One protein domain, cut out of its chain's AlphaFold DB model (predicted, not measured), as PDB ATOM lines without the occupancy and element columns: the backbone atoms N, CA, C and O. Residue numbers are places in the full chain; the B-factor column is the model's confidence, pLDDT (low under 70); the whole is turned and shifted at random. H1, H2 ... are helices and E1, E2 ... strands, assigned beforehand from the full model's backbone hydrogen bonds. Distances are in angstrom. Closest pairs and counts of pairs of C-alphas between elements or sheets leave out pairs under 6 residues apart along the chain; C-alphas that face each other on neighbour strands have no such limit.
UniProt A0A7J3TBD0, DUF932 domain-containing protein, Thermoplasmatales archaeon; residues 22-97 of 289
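This is residues 22 to 97 of the 289 residues of the protein "DUF932 domain-containing protein" of Thermoplasmatales archaeon (UniProt A0A7J3TBD0). A three-stranded sheet of E2, E3 and E4 has the long helix H3 packed along its edge strand E2, while H1 grazes the sheet and H2 packs on H1. E1 and E5, the first and last strands, pair as a separate two-stranded ribbon, apart from H1 and H2. The printed part has 76 residues, with elements in the order E1 E2 E3 E4 H1 H2 H3 E5; it is mixed, helices and strands, and both sheets are antiparallel. It is compact, with a radius of gyration of the C-alphas of 11.4 A, and spans 30 by 26 by 20 A.

E2, residues 31 to 35, E3, residues 38 to 41, and E4, residues 44 to 48, form a meander, each strand the antiparallel neighbour of the one before. N 40 and O 32 are 2.7 A apart in the hairpin E2 and E3; N 46 and O 39 are 2.9 A apart in the hairpin E3 and E4. H3, residues 72 to 83, is on this sheet at a height of 4.6 A, only just over E2 with 3 of its C-alphas, and runs along the strands, at 5 degrees to E2 on the local plane. Their closest C-alphas, those of Ser 35 and Ser 76, are 4.7 A apart. H1, residues 50 to 59, only grazes the sheet, with residues 53 to 56. It touches H2, residues 64 to 67; the closest C-alphas, Ser 57 and Phe 64, are 5.5 A apart. E1, residues 22 to 27, and E5, residues 90 to 96, are antiparallel neighbours, with N 26 and O 91 at 2.8 A. Every O i to N i+4 pair is within hydrogen-bond range in H1 and H3; H2 is too short for such a pair.

E1 begins at C-alpha 22, (-24.868, -57.704, -23.921), and is 16.3 A long. H3 begins at C-alpha 72, (-17.647, -34.405, -36.596), and is 16.2 A long. E5, 19.4 A, ends at C-alpha 96, (-19.969, -56.124, -28.127).

The C-alphas farthest apart, of Tyr 22 and Pro 71, are 30.5 A apart. The printed part has no cut, no link is long, and no printed residue is under 70 in pLDDT.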
ATOM      1  N   TYR A  22     -23.806 -57.966 -24.886       95.06
ATOM      2  CA  TYR A  22     -24.868 -57.704 -23.921       95.06
ATOM      3  C   TYR A  22     -25.828 -56.660 -24.475       95.06
ATOM      4  O   TYR A  22     -25.472 -55.863 -25.343       95.06
ATOM      5  N   ASP A  23     -27.046 -56.637 -23.945       94.81
ATOM      6  CA  ASP A  23     -28.104 -55.750 -24.411       94.81
ATOM      7  C   ASP A  23     -28.621 -54.871 -23.269       94.81
ATOM      8  O   ASP A  23     -28.708 -55.306 -22.117       94.81
ATOM      9  N   LYS A  24     -28.977 -53.619 -23.574       95.69
ATOM     10  CA  LYS A  24     -29.565 -52.689 -22.599       95.69
ATOM     11  C   LYS A  24     -30.633 -51.814 -23.242       95.69
ATOM     12  O   LYS A  24     -30.489 -51.361 -24.377       95.69
ATOM     13  N   PHE A  25     -31.676 -51.512 -22.477       96.69
ATOM     14  CA  PHE A  25     -32.558 -50.391 -22.780       96.69
ATOM     15  C   PHE A  25     -31.926 -49.117 -22.236       96.69
ATOM     16  O   PHE A  25     -31.621 -49.023 -21.046       96.69
ATOM     17  N   ILE A  26     -31.672 -48.165 -23.126       97.25
ATOM     18  CA  ILE A  26     -30.999 -46.915 -22.805       97.25
ATOM     19  C   ILE A  26     -32.013 -45.775 -22.895       97.25
ATOM     20  O   ILE A  26     -32.572 -45.563 -23.977       97.25
ATOM     21  N   PRO A  27     -32.243 -45.024 -21.800       97.38
ATOM     22  CA  PRO A  27     -33.071 -43.830 -21.834       97.38
ATOM     23  C   PRO A  27     -32.517 -42.823 -22.837       97.38
ATOM     24  O   PRO A  27     -31.333 -42.486 -22.807       97.38
ATOM     25  N   VAL A  28     -33.382 -42.293 -23.694       96.88
ATOM     26  CA  VAL A  28     -33.013 -41.311 -24.721       96.88
ATOM     27  C   VAL A  28     -32.413 -40.053 -24.099       96.88
ATOM     28  O   VAL A  28     -31.477 -39.478 -24.649       96.88
ATOM     29  N   SER A  29     -32.884 -39.660 -22.913       95.69
ATOM     30  CA  SER A  29     -32.332 -38.538 -22.146       95.69
ATOM     31  C   SER A  29     -30.874 -38.739 -21.714       95.69
ATOM     32  O   SER A  29     -30.202 -37.762 -21.399       95.69
ATOM     33  N   GLY A  30     -30.394 -39.985 -21.670       95.06
ATOM     34  CA  GLY A  30     -29.014 -40.336 -21.333       95.06
ATOM     35  C   GLY A  30     -28.077 -40.429 -22.539       95.06
ATOM     36  O   GLY A  30     -26.900 -40.728 -22.349       95.06
ATOM     37  N   LEU A  31     -28.579 -40.201 -23.759       97.56
ATOM     38  CA  LEU A  31     -27.797 -40.283 -24.991       97.56
ATOM     39  C   LEU A  31     -27.237 -38.915 -25.388       97.56
ATOM     40  O   LEU A  31     -27.968 -37.929 -25.488       97.56
ATOM     41  N   SER A  32     -25.946 -38.876 -25.711       97.94
ATOM     42  CA  SER A  32     -25.335 -37.752 -26.423       97.94
ATOM     43  C   SER A  32     -24.315 -38.253 -27.438       97.94
ATOM     44  O   SER A  32     -23.596 -39.208 -27.180       97.94
ATOM     45  N   PHE A  33     -24.247 -37.638 -28.612       98.19
ATOM     46  CA  PHE A  33     -23.366 -38.072 -29.698       98.19
ATOM     47  C   PHE A  33     -22.184 -37.118 -29.845       98.19
ATOM     48  O   PHE A  33     -22.390 -35.915 -30.019       98.19
ATOM     49  N   ASN A  34     -20.953 -37.631 -29.831       97.50
ATOM     50  CA  ASN A  34     -19.774 -36.809 -30.138       97.50
ATOM     51  C   ASN A  34     -19.509 -36.770 -31.652       97.50
ATOM     52  O   ASN A  34     -18.960 -35.797 -32.159       97.50
ATOM     53  N   SER A  35     -19.920 -37.812 -32.377       97.75
ATOM     54  CA  SER A  35     -19.851 -37.918 -33.837       97.75
ATOM     55  C   SER A  35     -20.751 -39.063 -34.321       97.75
ATOM     56  O   SER A  35     -21.424 -39.716 -33.523       97.75
ATOM     57  N   LEU A  36     -20.740 -39.347 -35.624       97.56
ATOM     58  CA  LEU A  36     -21.358 -40.551 -36.182       97.56
ATOM     59  C   LEU A  36     -20.702 -41.837 -35.658       97.56
ATOM     60  O   LEU A  36     -21.357 -42.871 -35.618       97.56
ATOM     61  N   ASP A  37     -19.440 -41.768 -35.234       97.94
ATOM     62  CA  ASP A  37     -18.658 -42.922 -34.788       97.94
ATOM     63  C   ASP A  37     -18.733 -43.158 -33.276       97.94
ATOM     64  O   ASP A  37     -18.252 -44.183 -32.799       97.94
ATOM     65  N   SER A  38     -19.313 -42.236 -32.499       97.69
ATOM     66  CA  SER A  38     -19.251 -42.317 -31.038       97.69
ATOM     67  C   SER A  38     -20.452 -41.713 -30.314       97.69
ATOM     68  O   SER A  38     -20.979 -40.654 -30.671       97.69
ATOM     69  N   VAL A  39     -20.862 -42.395 -29.247       98.31
ATOM     70  CA  VAL A  39     -21.997 -42.035 -28.394       98.31
ATOM     71  C   VAL A  39     -21.581 -42.116 -26.929       98.31
ATOM     72  O   VAL A  39     -20.951 -43.087 -26.519       98.31
ATOM     73  N   ASN A  40     -21.943 -41.114 -26.133       98.19
ATOM     74  CA  ASN A  40     -21.915 -41.217 -24.683       98.19
ATOM     75  C   ASN A  40     -23.275 -41.697 -24.183       98.19
ATOM     76  O   ASN A  40     -24.325 -41.183 -24.588       98.19
ATOM     77  N   ILE A  41     -23.230 -42.654 -23.266       97.19
ATOM     78  CA  ILE A  41     -24.379 -43.166 -22.535       97.19
ATOM     79  C   ILE A  41     -24.129 -42.837 -21.065       97.19
ATOM     80  O   ILE A  41     -23.326 -43.487 -20.398       97.19
ATOM     81  N   GLY A  42     -24.772 -41.780 -20.565       94.00
ATOM     82  CA  GLY A  42     -24.390 -41.195 -19.280       94.00
ATOM     83  C   GLY A  42     -22.960 -40.641 -19.327       94.00
ATOM     84  O   GLY A  42     -22.677 -39.751 -20.127       94.00
ATOM     85  N   SER A  43     -22.072 -41.153 -18.470       92.12
ATOM     86  CA  SER A  43     -20.645 -40.788 -18.421       92.12
ATOM     87  C   SER A  43     -19.758 -41.588 -19.373       92.12
ATOM     88  O   SER A  43     -18.611 -41.204 -19.598       92.12
ATOM     89  N   ASP A  44     -20.263 -42.703 -19.893       96.81
ATOM     90  CA  ASP A  44     -19.438 -43.710 -20.548       96.81
ATOM     91  C   ASP A  44     -19.451 -43.504 -22.062       96.81
ATOM     92  O   ASP A  44     -20.507 -43.280 -22.659       96.81
ATOM     93  N   LEU A  45     -18.277 -43.599 -22.685       97.56
ATOM     94  CA  LEU A  45     -18.088 -43.450 -24.125       97.56
ATOM     95  C   LEU A  45     -18.106 -44.820 -24.812       97.56
ATOM     96  O   LEU A  45     -17.382 -45.723 -24.409       97.56
ATOM     97  N   TYR A  46     -18.870 -44.934 -25.897       98.44
ATOM     98  CA  TYR A  46     -18.947 -46.134 -26.727       98.44
ATOM     99  C   TYR A  46     -18.711 -45.815 -28.203       98.44
ATOM    100  O   TYR A  46     -19.098 -44.752 -28.705       98.44
ATOM    101  N   THR A  47     -18.137 -46.781 -28.920       98.38
ATOM    102  CA  THR A  47     -17.964 -46.715 -30.379       98.38
ATOM    103  C   THR A  47     -19.228 -47.206 -31.078       98.38
ATOM    104  O   THR A  47     -19.775 -48.245 -30.723       98.38
ATOM    105  N   LEU A  48     -19.704 -46.495 -32.098       98.06
ATOM    106  CA  LEU A  48     -20.822 -46.933 -32.932       98.06
ATOM    107  C   LEU A  48     -20.299 -47.751 -34.119       98.06
ATOM    108  O   LEU A  48     -19.656 -47.211 -35.019       98.06
ATOM    109  N   GLY A  49     -20.623 -49.045 -34.158       96.50
ATOM    110  CA  GLY A  49     -20.336 -49.902 -35.308       96.50
ATOM    111  C   GLY A  49     -21.171 -49.516 -36.541       96.50
ATOM    112  O   GLY A  49     -22.247 -48.936 -36.388       96.50
ATOM    113  N   PRO A  50     -20.757 -49.867 -37.775       94.88
ATOM    114  CA  PRO A  50     -21.371 -49.358 -39.011       94.88
ATOM    115  C   PRO A  50     -22.894 -49.532 -39.102       94.88
ATOM    116  O   PRO A  50     -23.605 -48.648 -39.582       94.88
ATOM    117  N   VAL A  51     -23.410 -50.659 -38.606       94.75
ATOM    118  CA  VAL A  51     -24.852 -50.935 -38.585       94.75
ATOM    119  C   VAL A  51     -25.569 -50.067 -37.553       94.75
ATOM    120  O   VAL A  51     -26.620 -49.503 -37.860       94.75
ATOM    121  N   ALA A  52     -24.977 -49.864 -36.372       96.69
ATOM    122  CA  ALA A  52     -25.484 -48.921 -35.381       96.69
ATOM    123  C   ALA A  52     -25.527 -47.491 -35.945       96.69
ATOM    124  O   ALA A  52     -26.577 -46.853 -35.868       96.69
ATOM    125  N   GLN A  53     -24.458 -47.032 -36.610       97.50
ATOM    126  CA  GLN A  53     -24.399 -45.715 -37.261       97.50
ATOM    127  C   GLN A  53     -25.543 -45.513 -38.260       97.50
ATOM    128  O   GLN A  53     -26.241 -44.495 -38.248       97.50
ATOM    129  N   GLN A  54     -25.760 -46.503 -39.127       95.81
ATOM    130  CA  GLN A  54     -26.825 -46.465 -40.120       95.81
ATOM    131  C   GLN A  54     -28.209 -46.477 -39.454       95.81
ATOM    132  O   GLN A  54     -29.067 -45.662 -39.806       95.81
ATOM    133  N   SER A  55     -28.413 -47.353 -38.465       93.69
ATOM    134  CA  SER A  55     -29.686 -47.493 -37.749       93.69
ATOM    135  C   SER A  55     -30.098 -46.202 -37.034       93.69
ATOM    136  O   SER A  55     -31.228 -45.740 -37.216       93.69
ATOM    137  N   ILE A  56     -29.177 -45.561 -36.305       96.31
ATOM    138  CA  ILE A  56     -29.469 -44.318 -35.590       96.31
ATOM    139  C   ILE A  56     -29.683 -43.161 -36.563       96.31
ATOM    140  O   ILE A  56     -30.617 -42.386 -36.385       96.31
ATOM    141  N   SER A  57     -28.913 -43.085 -37.653       96.94
ATOM    142  CA  SER A  57     -29.105 -42.055 -38.685       96.94
ATOM    143  C   SER A  57     -30.518 -42.107 -39.266       96.94
ATOM    144  O   SER A  57     -31.216 -41.093 -39.306       96.94
ATOM    145  N   TYR A  58     -30.976 -43.303 -39.653       94.88
ATOM    146  CA  TYR A  58     -32.334 -43.497 -40.156       94.88
ATOM    147  C   TYR A  58     -33.392 -43.205 -39.101       94.88
ATOM    148  O   TYR A  58     -34.415 -42.602 -39.428       94.88
ATOM    149  N   ARG A  59     -33.147 -43.574 -37.839       94.88
ATOM    150  CA  ARG A  59     -34.081 -43.284 -36.749       94.88
ATOM    151  C   ARG A  59     -34.280 -41.785 -36.549       94.88
ATOM    152  O   ARG A  59     -35.411 -41.338 -36.388       94.88
ATOM    153  N   LEU A  60     -33.191 -41.028 -36.620       96.56
ATOM    154  CA  LEU A  60     -33.187 -39.576 -36.488       96.56
ATOM    155  C   LEU A  60     -33.697 -38.847 -37.742       96.56
ATOM    156  O   LEU A  60     -33.781 -37.621 -37.745       96.56
ATOM    157  N   GLY A  61     -34.038 -39.575 -38.812       96.50
ATOM    158  CA  GLY A  61     -34.482 -38.991 -40.079       96.50
ATOM    159  C   GLY A  61     -33.360 -38.299 -40.860       96.50
ATOM    160  O   GLY A  61     -33.638 -37.478 -41.732       96.50
ATOM    161  N   ILE A  62     -32.097 -38.616 -40.559       97.44
ATOM    162  CA  ILE A  62     -30.928 -38.022 -41.205       97.44
ATOM    163  C   ILE A  62     -30.440 -38.969 -42.314       97.44
ATOM    164  O   ILE A  62     -30.154 -40.140 -42.045       97.44
ATOM    165  N   PRO A  63     -30.284 -38.506 -43.567       97.75
ATOM    166  CA  PRO A  63     -29.706 -39.336 -44.617       97.75
ATOM    167  C   PRO A  63     -28.271 -39.763 -44.266       97.75
ATOM    168  O   PRO A  63     -27.366 -38.934 -44.192       97.75
ATOM    169  N   PHE A  64     -28.046 -41.069 -44.097       96.81
ATOM    170  CA  PHE A  64     -26.757 -41.621 -43.651       96.81
ATOM    171  C   PHE A  64     -25.563 -41.175 -44.513       96.81
ATOM    172  O   PHE A  64     -24.526 -40.775 -43.996       96.81
ATOM    173  N   GLN A  65     -25.720 -41.179 -45.843       97.19
ATOM    174  CA  GLN A  65     -24.652 -40.772 -46.768       97.19
ATOM    175  C   GLN A  65     -24.274 -39.296 -46.641       97.19
ATOM    176  O   GLN A  65     -23.123 -38.939 -46.885       97.19
ATOM    177  N   TYR A  66     -25.236 -38.449 -46.277       97.50
ATOM    178  CA  TYR A  66     -24.978 -37.045 -45.990       97.50
ATOM    179  C   TYR A  66     -24.223 -36.917 -44.667       97.50
ATOM    180  O   TYR A  66     -23.127 -36.363 -44.655       97.50
ATOM    181  N   LEU A  67     -24.755 -37.511 -43.593       97.75
ATOM    182  CA  LEU A  67     -24.170 -37.422 -42.254       97.75
ATOM    183  C   LEU A  67     -22.715 -37.907 -42.228       97.75
ATOM    184  O   LEU A  67     -21.852 -37.229 -41.682       97.75
ATOM    185  N   ARG A  68     -22.419 -39.015 -42.917       97.06
ATOM    186  CA  ARG A  68     -21.067 -39.579 -43.037       97.06
ATOM    187  C   ARG A  68     -20.056 -38.652 -43.726       97.06
ATOM    188  O   ARG A  68     -18.861 -38.794 -43.510       97.06
ATOM    189  N   ARG A  69     -20.509 -37.726 -44.578       97.19
ATOM    190  CA  ARG A  69     -19.643 -36.746 -45.261       97.19
ATOM    191  C   ARG A  69     -19.444 -35.464 -44.452       97.19
ATOM    192  O   ARG A  69     -18.556 -34.685 -44.782       97.19
ATOM    193  N   CYS A  70     -20.281 -35.215 -43.447       97.75
ATOM    194  CA  CYS A  70     -20.165 -34.040 -42.593       97.75
ATOM    195  C   CYS A  70     -18.948 -34.150 -41.661       97.75
ATOM    196  O   CYS A  70     -18.610 -35.262 -41.256       97.75
ATOM    197  N   PRO A  71     -18.328 -33.023 -41.266       97.81
ATOM    198  CA  PRO A  71     -17.317 -33.032 -40.213       97.81
ATOM    199  C   PRO A  71     -17.937 -33.409 -38.848       97.81
ATOM    200  O   PRO A  71     -19.152 -33.235 -38.669       97.81
ATOM    201  N   PRO A  72     -17.143 -33.906 -37.878       97.62
ATOM    202  CA  PRO A  72     -17.647 -34.405 -36.596       97.62
ATOM    203  C   PRO A  72     -18.531 -33.416 -35.830       97.62
ATOM    204  O   PRO A  72     -19.576 -33.819 -35.319       97.62
ATOM    205  N   GLU A  73     -18.204 -32.118 -35.818       97.44
ATOM    206  CA  GLU A  73     -19.036 -31.113 -35.142       97.44
ATOM    207  C   GLU A  73     -20.455 -31.022 -35.728       97.44
ATOM    208  O   GLU A  73     -21.440 -30.925 -34.992       97.44
ATOM    209  N   MET A  74     -20.583 -31.134 -37.052       97.88
ATOM    210  CA  MET A  74     -21.875 -31.135 -37.738       97.88
ATOM    211  C   MET A  74     -22.624 -32.446 -37.520       97.88
ATOM    212  O   MET A  74     -23.853 -32.441 -37.420       97.88
ATOM    213  N   GLN A  75     -21.907 -33.568 -37.443       98.44
ATOM    214  CA  GLN A  75     -22.514 -34.856 -37.116       98.44
ATOM    215  C   GLN A  75     -23.131 -34.811 -35.717       98.44
ATOM    216  O   GLN A  75     -24.331 -35.048 -35.569       98.44
ATOM    217  N   SER A  76     -22.337 -34.408 -34.722       98.44
ATOM    218  CA  SER A  76     -22.765 -34.246 -33.334       98.44
ATOM    219  C   SER A  76     -23.965 -33.311 -33.217       98.44
ATOM    220  O   SER A  76     -24.984 -33.689 -32.639       98.44
ATOM    221  N   TYR A  77     -23.886 -32.113 -33.811       98.31
ATOM    222  CA  TYR A  77     -24.970 -31.135 -33.752       98.31
ATOM    223  C   TYR A  77     -26.280 -31.707 -34.301       98.31
ATOM    224  O   TYR A  77     -27.307 -31.662 -33.623       98.31
ATOM    225  N   ASN A  78     -26.249 -32.295 -35.500       97.81
ATOM    226  CA  ASN A  78     -27.448 -32.856 -36.118       97.81
ATOM    227  C   ASN A  78     -28.017 -34.015 -35.292       97.81
ATOM    228  O   ASN A  78     -29.212 -34.030 -35.001       97.81
ATOM    229  N   MET A  79     -27.178 -34.968 -34.881       98.31
ATOM    230  CA  MET A  79     -27.637 -36.136 -34.127       98.31
ATOM    231  C   MET A  79     -28.254 -35.734 -32.782       98.31
ATOM    232  O   MET A  79     -29.366 -36.155 -32.463       98.31
ATOM    233  N   ASN A  80     -27.592 -34.846 -32.034       98.31
ATOM    234  CA  ASN A  80     -28.082 -34.355 -30.743       98.31
ATOM    235  C   ASN A  80     -29.310 -33.440 -30.859       98.31
ATOM    236  O   ASN A  80     -30.110 -33.349 -29.927       98.31
ATOM    237  N   HIS A  81     -29.481 -32.750 -31.986       97.88
ATOM    238  CA  HIS A  81     -30.689 -31.970 -32.253       97.88
ATOM    239  C   HIS A  81     -31.903 -32.876 -32.475       97.88
ATOM    240  O   HIS A  81     -32.975 -32.628 -31.921       97.88
ATOM    241  N   TRP A  82     -31.738 -33.943 -33.262       97.88
ATOM    242  CA  TRP A  82     -32.841 -34.828 -33.635       97.88
ATOM    243  C   TRP A  82     -33.177 -35.877 -32.575       97.88
ATOM    244  O   TRP A  82     -34.354 -36.201 -32.431       97.88
ATOM    245  N   ILE A  83     -32.209 -36.351 -31.780       97.19
ATOM    246  CA  ILE A  83     -32.478 -37.331 -30.712       97.19
ATOM    247  C   ILE A  83     -33.441 -36.781 -29.651       97.19
ATOM    248  O   ILE A  83     -34.260 -37.518 -29.120       97.19
ATOM    249  N   LYS A  84     -33.455 -35.461 -29.422       95.56
ATOM    250  CA  LYS A  84     -34.414 -34.788 -28.522       95.56
ATOM    251  C   LYS A  84     -35.870 -34.864 -28.996       95.56
ATOM    252  O   LYS A  84     -36.776 -34.540 -28.238       95.56
ATOM    253  N   ARG A  85     -36.094 -35.218 -30.265       95.62
ATOM    254  CA  ARG A  85     -37.418 -35.386 -30.890       95.62
ATOM    255  C   ARG A  85     -37.792 -36.860 -31.059       95.62
ATOM    256  O   ARG A  85     -38.800 -37.163 -31.700       95.62
ATOM    257  N   GLU A  86     -36.971 -37.764 -30.531       95.50
ATOM    258  CA  GLU A  86     -37.283 -39.182 -30.451       95.50
ATOM    259  C   GLU A  86     -38.588 -39.381 -29.666       95.50
ATOM    260  O   GLU A  86     -38.847 -38.710 -28.671       95.50
ATOM    261  N   LYS A  87     -39.448 -40.268 -30.170       94.50
ATOM    262  CA  LYS A  87     -40.782 -40.517 -29.611       94.50
ATOM    263  C   LYS A  87     -40.773 -41.576 -28.514       94.50
ATOM    264  O   LYS A  87     -41.729 -41.637 -27.752       94.50
ATOM    265  N   ASN A  88     -39.779 -42.462 -28.508       95.00
ATOM    266  CA  ASN A  88     -39.622 -43.453 -27.450       95.00
ATOM    267  C   ASN A  88     -38.816 -42.851 -26.295       95.00
ATOM    268  O   ASN A  88     -37.843 -42.148 -26.541       95.00
ATOM    269  N   ASP A  89     -39.156 -43.202 -25.058       95.75
ATOM    270  CA  ASP A  89     -38.374 -42.784 -23.885       95.75
ATOM    271  C   ASP A  89     -37.034 -43.529 -23.785       95.75
ATOM    272  O   ASP A  89     -36.067 -43.025 -23.218       95.75
ATOM    273  N   GLU A  90     -36.965 -44.719 -24.380       96.88
ATOM    274  CA  GLU A  90     -35.790 -45.582 -24.407       96.88
ATOM    275  C   GLU A  90     -35.582 -46.216 -25.790       96.88
ATOM    276  O   GLU A  90     -36.510 -46.387 -26.589       96.88
ATOM    277  N   LEU A  91     -34.337 -46.590 -26.065       96.94
ATOM    278  CA  LEU A  91     -33.929 -47.341 -27.247       96.94
ATOM    279  C   LEU A  91     -33.198 -48.612 -26.809       96.94
ATOM    280  O   LEU A  91     -32.523 -48.635 -25.785       96.94
ATOM    281  N   PHE A  92     -33.329 -49.678 -27.591       96.06
ATOM    282  CA  PHE A  92     -32.703 -50.964 -27.311       96.06
ATOM    283  C   PHE A  92     -31.329 -51.027 -27.985       96.06
ATOM    284  O   PHE A  92     -31.241 -51.039 -29.214       96.06
ATOM    285  N   PHE A  93     -30.266 -51.016 -27.187       96.81
ATOM    286  CA  PHE A  93     -28.882 -51.049 -27.643       96.81
ATOM    287  C   PHE A  93     -28.311 -52.451 -27.474       96.81
ATOM    288  O   PHE A  93     -28.449 -53.054 -26.408       96.81
ATOM    289  N   ARG A  94     -27.622 -52.923 -28.514       95.62
ATOM    290  CA  ARG A  94     -26.842 -54.161 -28.485       95.62
ATOM    291  C   ARG A  94     -25.366 -53.827 -28.520       95.62
ATOM    292  O   ARG A  94     -24.936 -53.051 -29.380       95.62
ATOM    293  N   PHE A  95     -24.602 -54.436 -27.627       96.50
ATOM    294  CA  PHE A  95     -23.178 -54.190 -27.446       96.50
ATOM    295  C   PHE A  95     -22.352 -55.425 -27.806       96.50
ATOM    296  O   PHE A  95     -22.864 -56.543 -27.797       96.50
ATOM    297  N   ASP A  96     -21.088 -55.183 -28.124       95.69
ATOM    298  CA  ASP A  96     -19.969 -56.124 -28.127       95.69
ATOM    299  C   ASP A  96     -18.804 -55.393 -27.438       95.69
ATOM    300  O   ASP A  96     -18.150 -54.525 -28.031       95.69
ATOM    301  N   GLY A  97     -18.658 -55.622 -26.131       95.69
ATOM    302  CA  GLY A  97     -17.782 -54.823 -25.272       95.69
ATOM    303  C   GLY A  97     -18.120 -53.325 -25.331       95.69
ATOM    304  O   GLY A  97     -19.255 -52.918 -25.097       95.69
TER     305      GLY A  97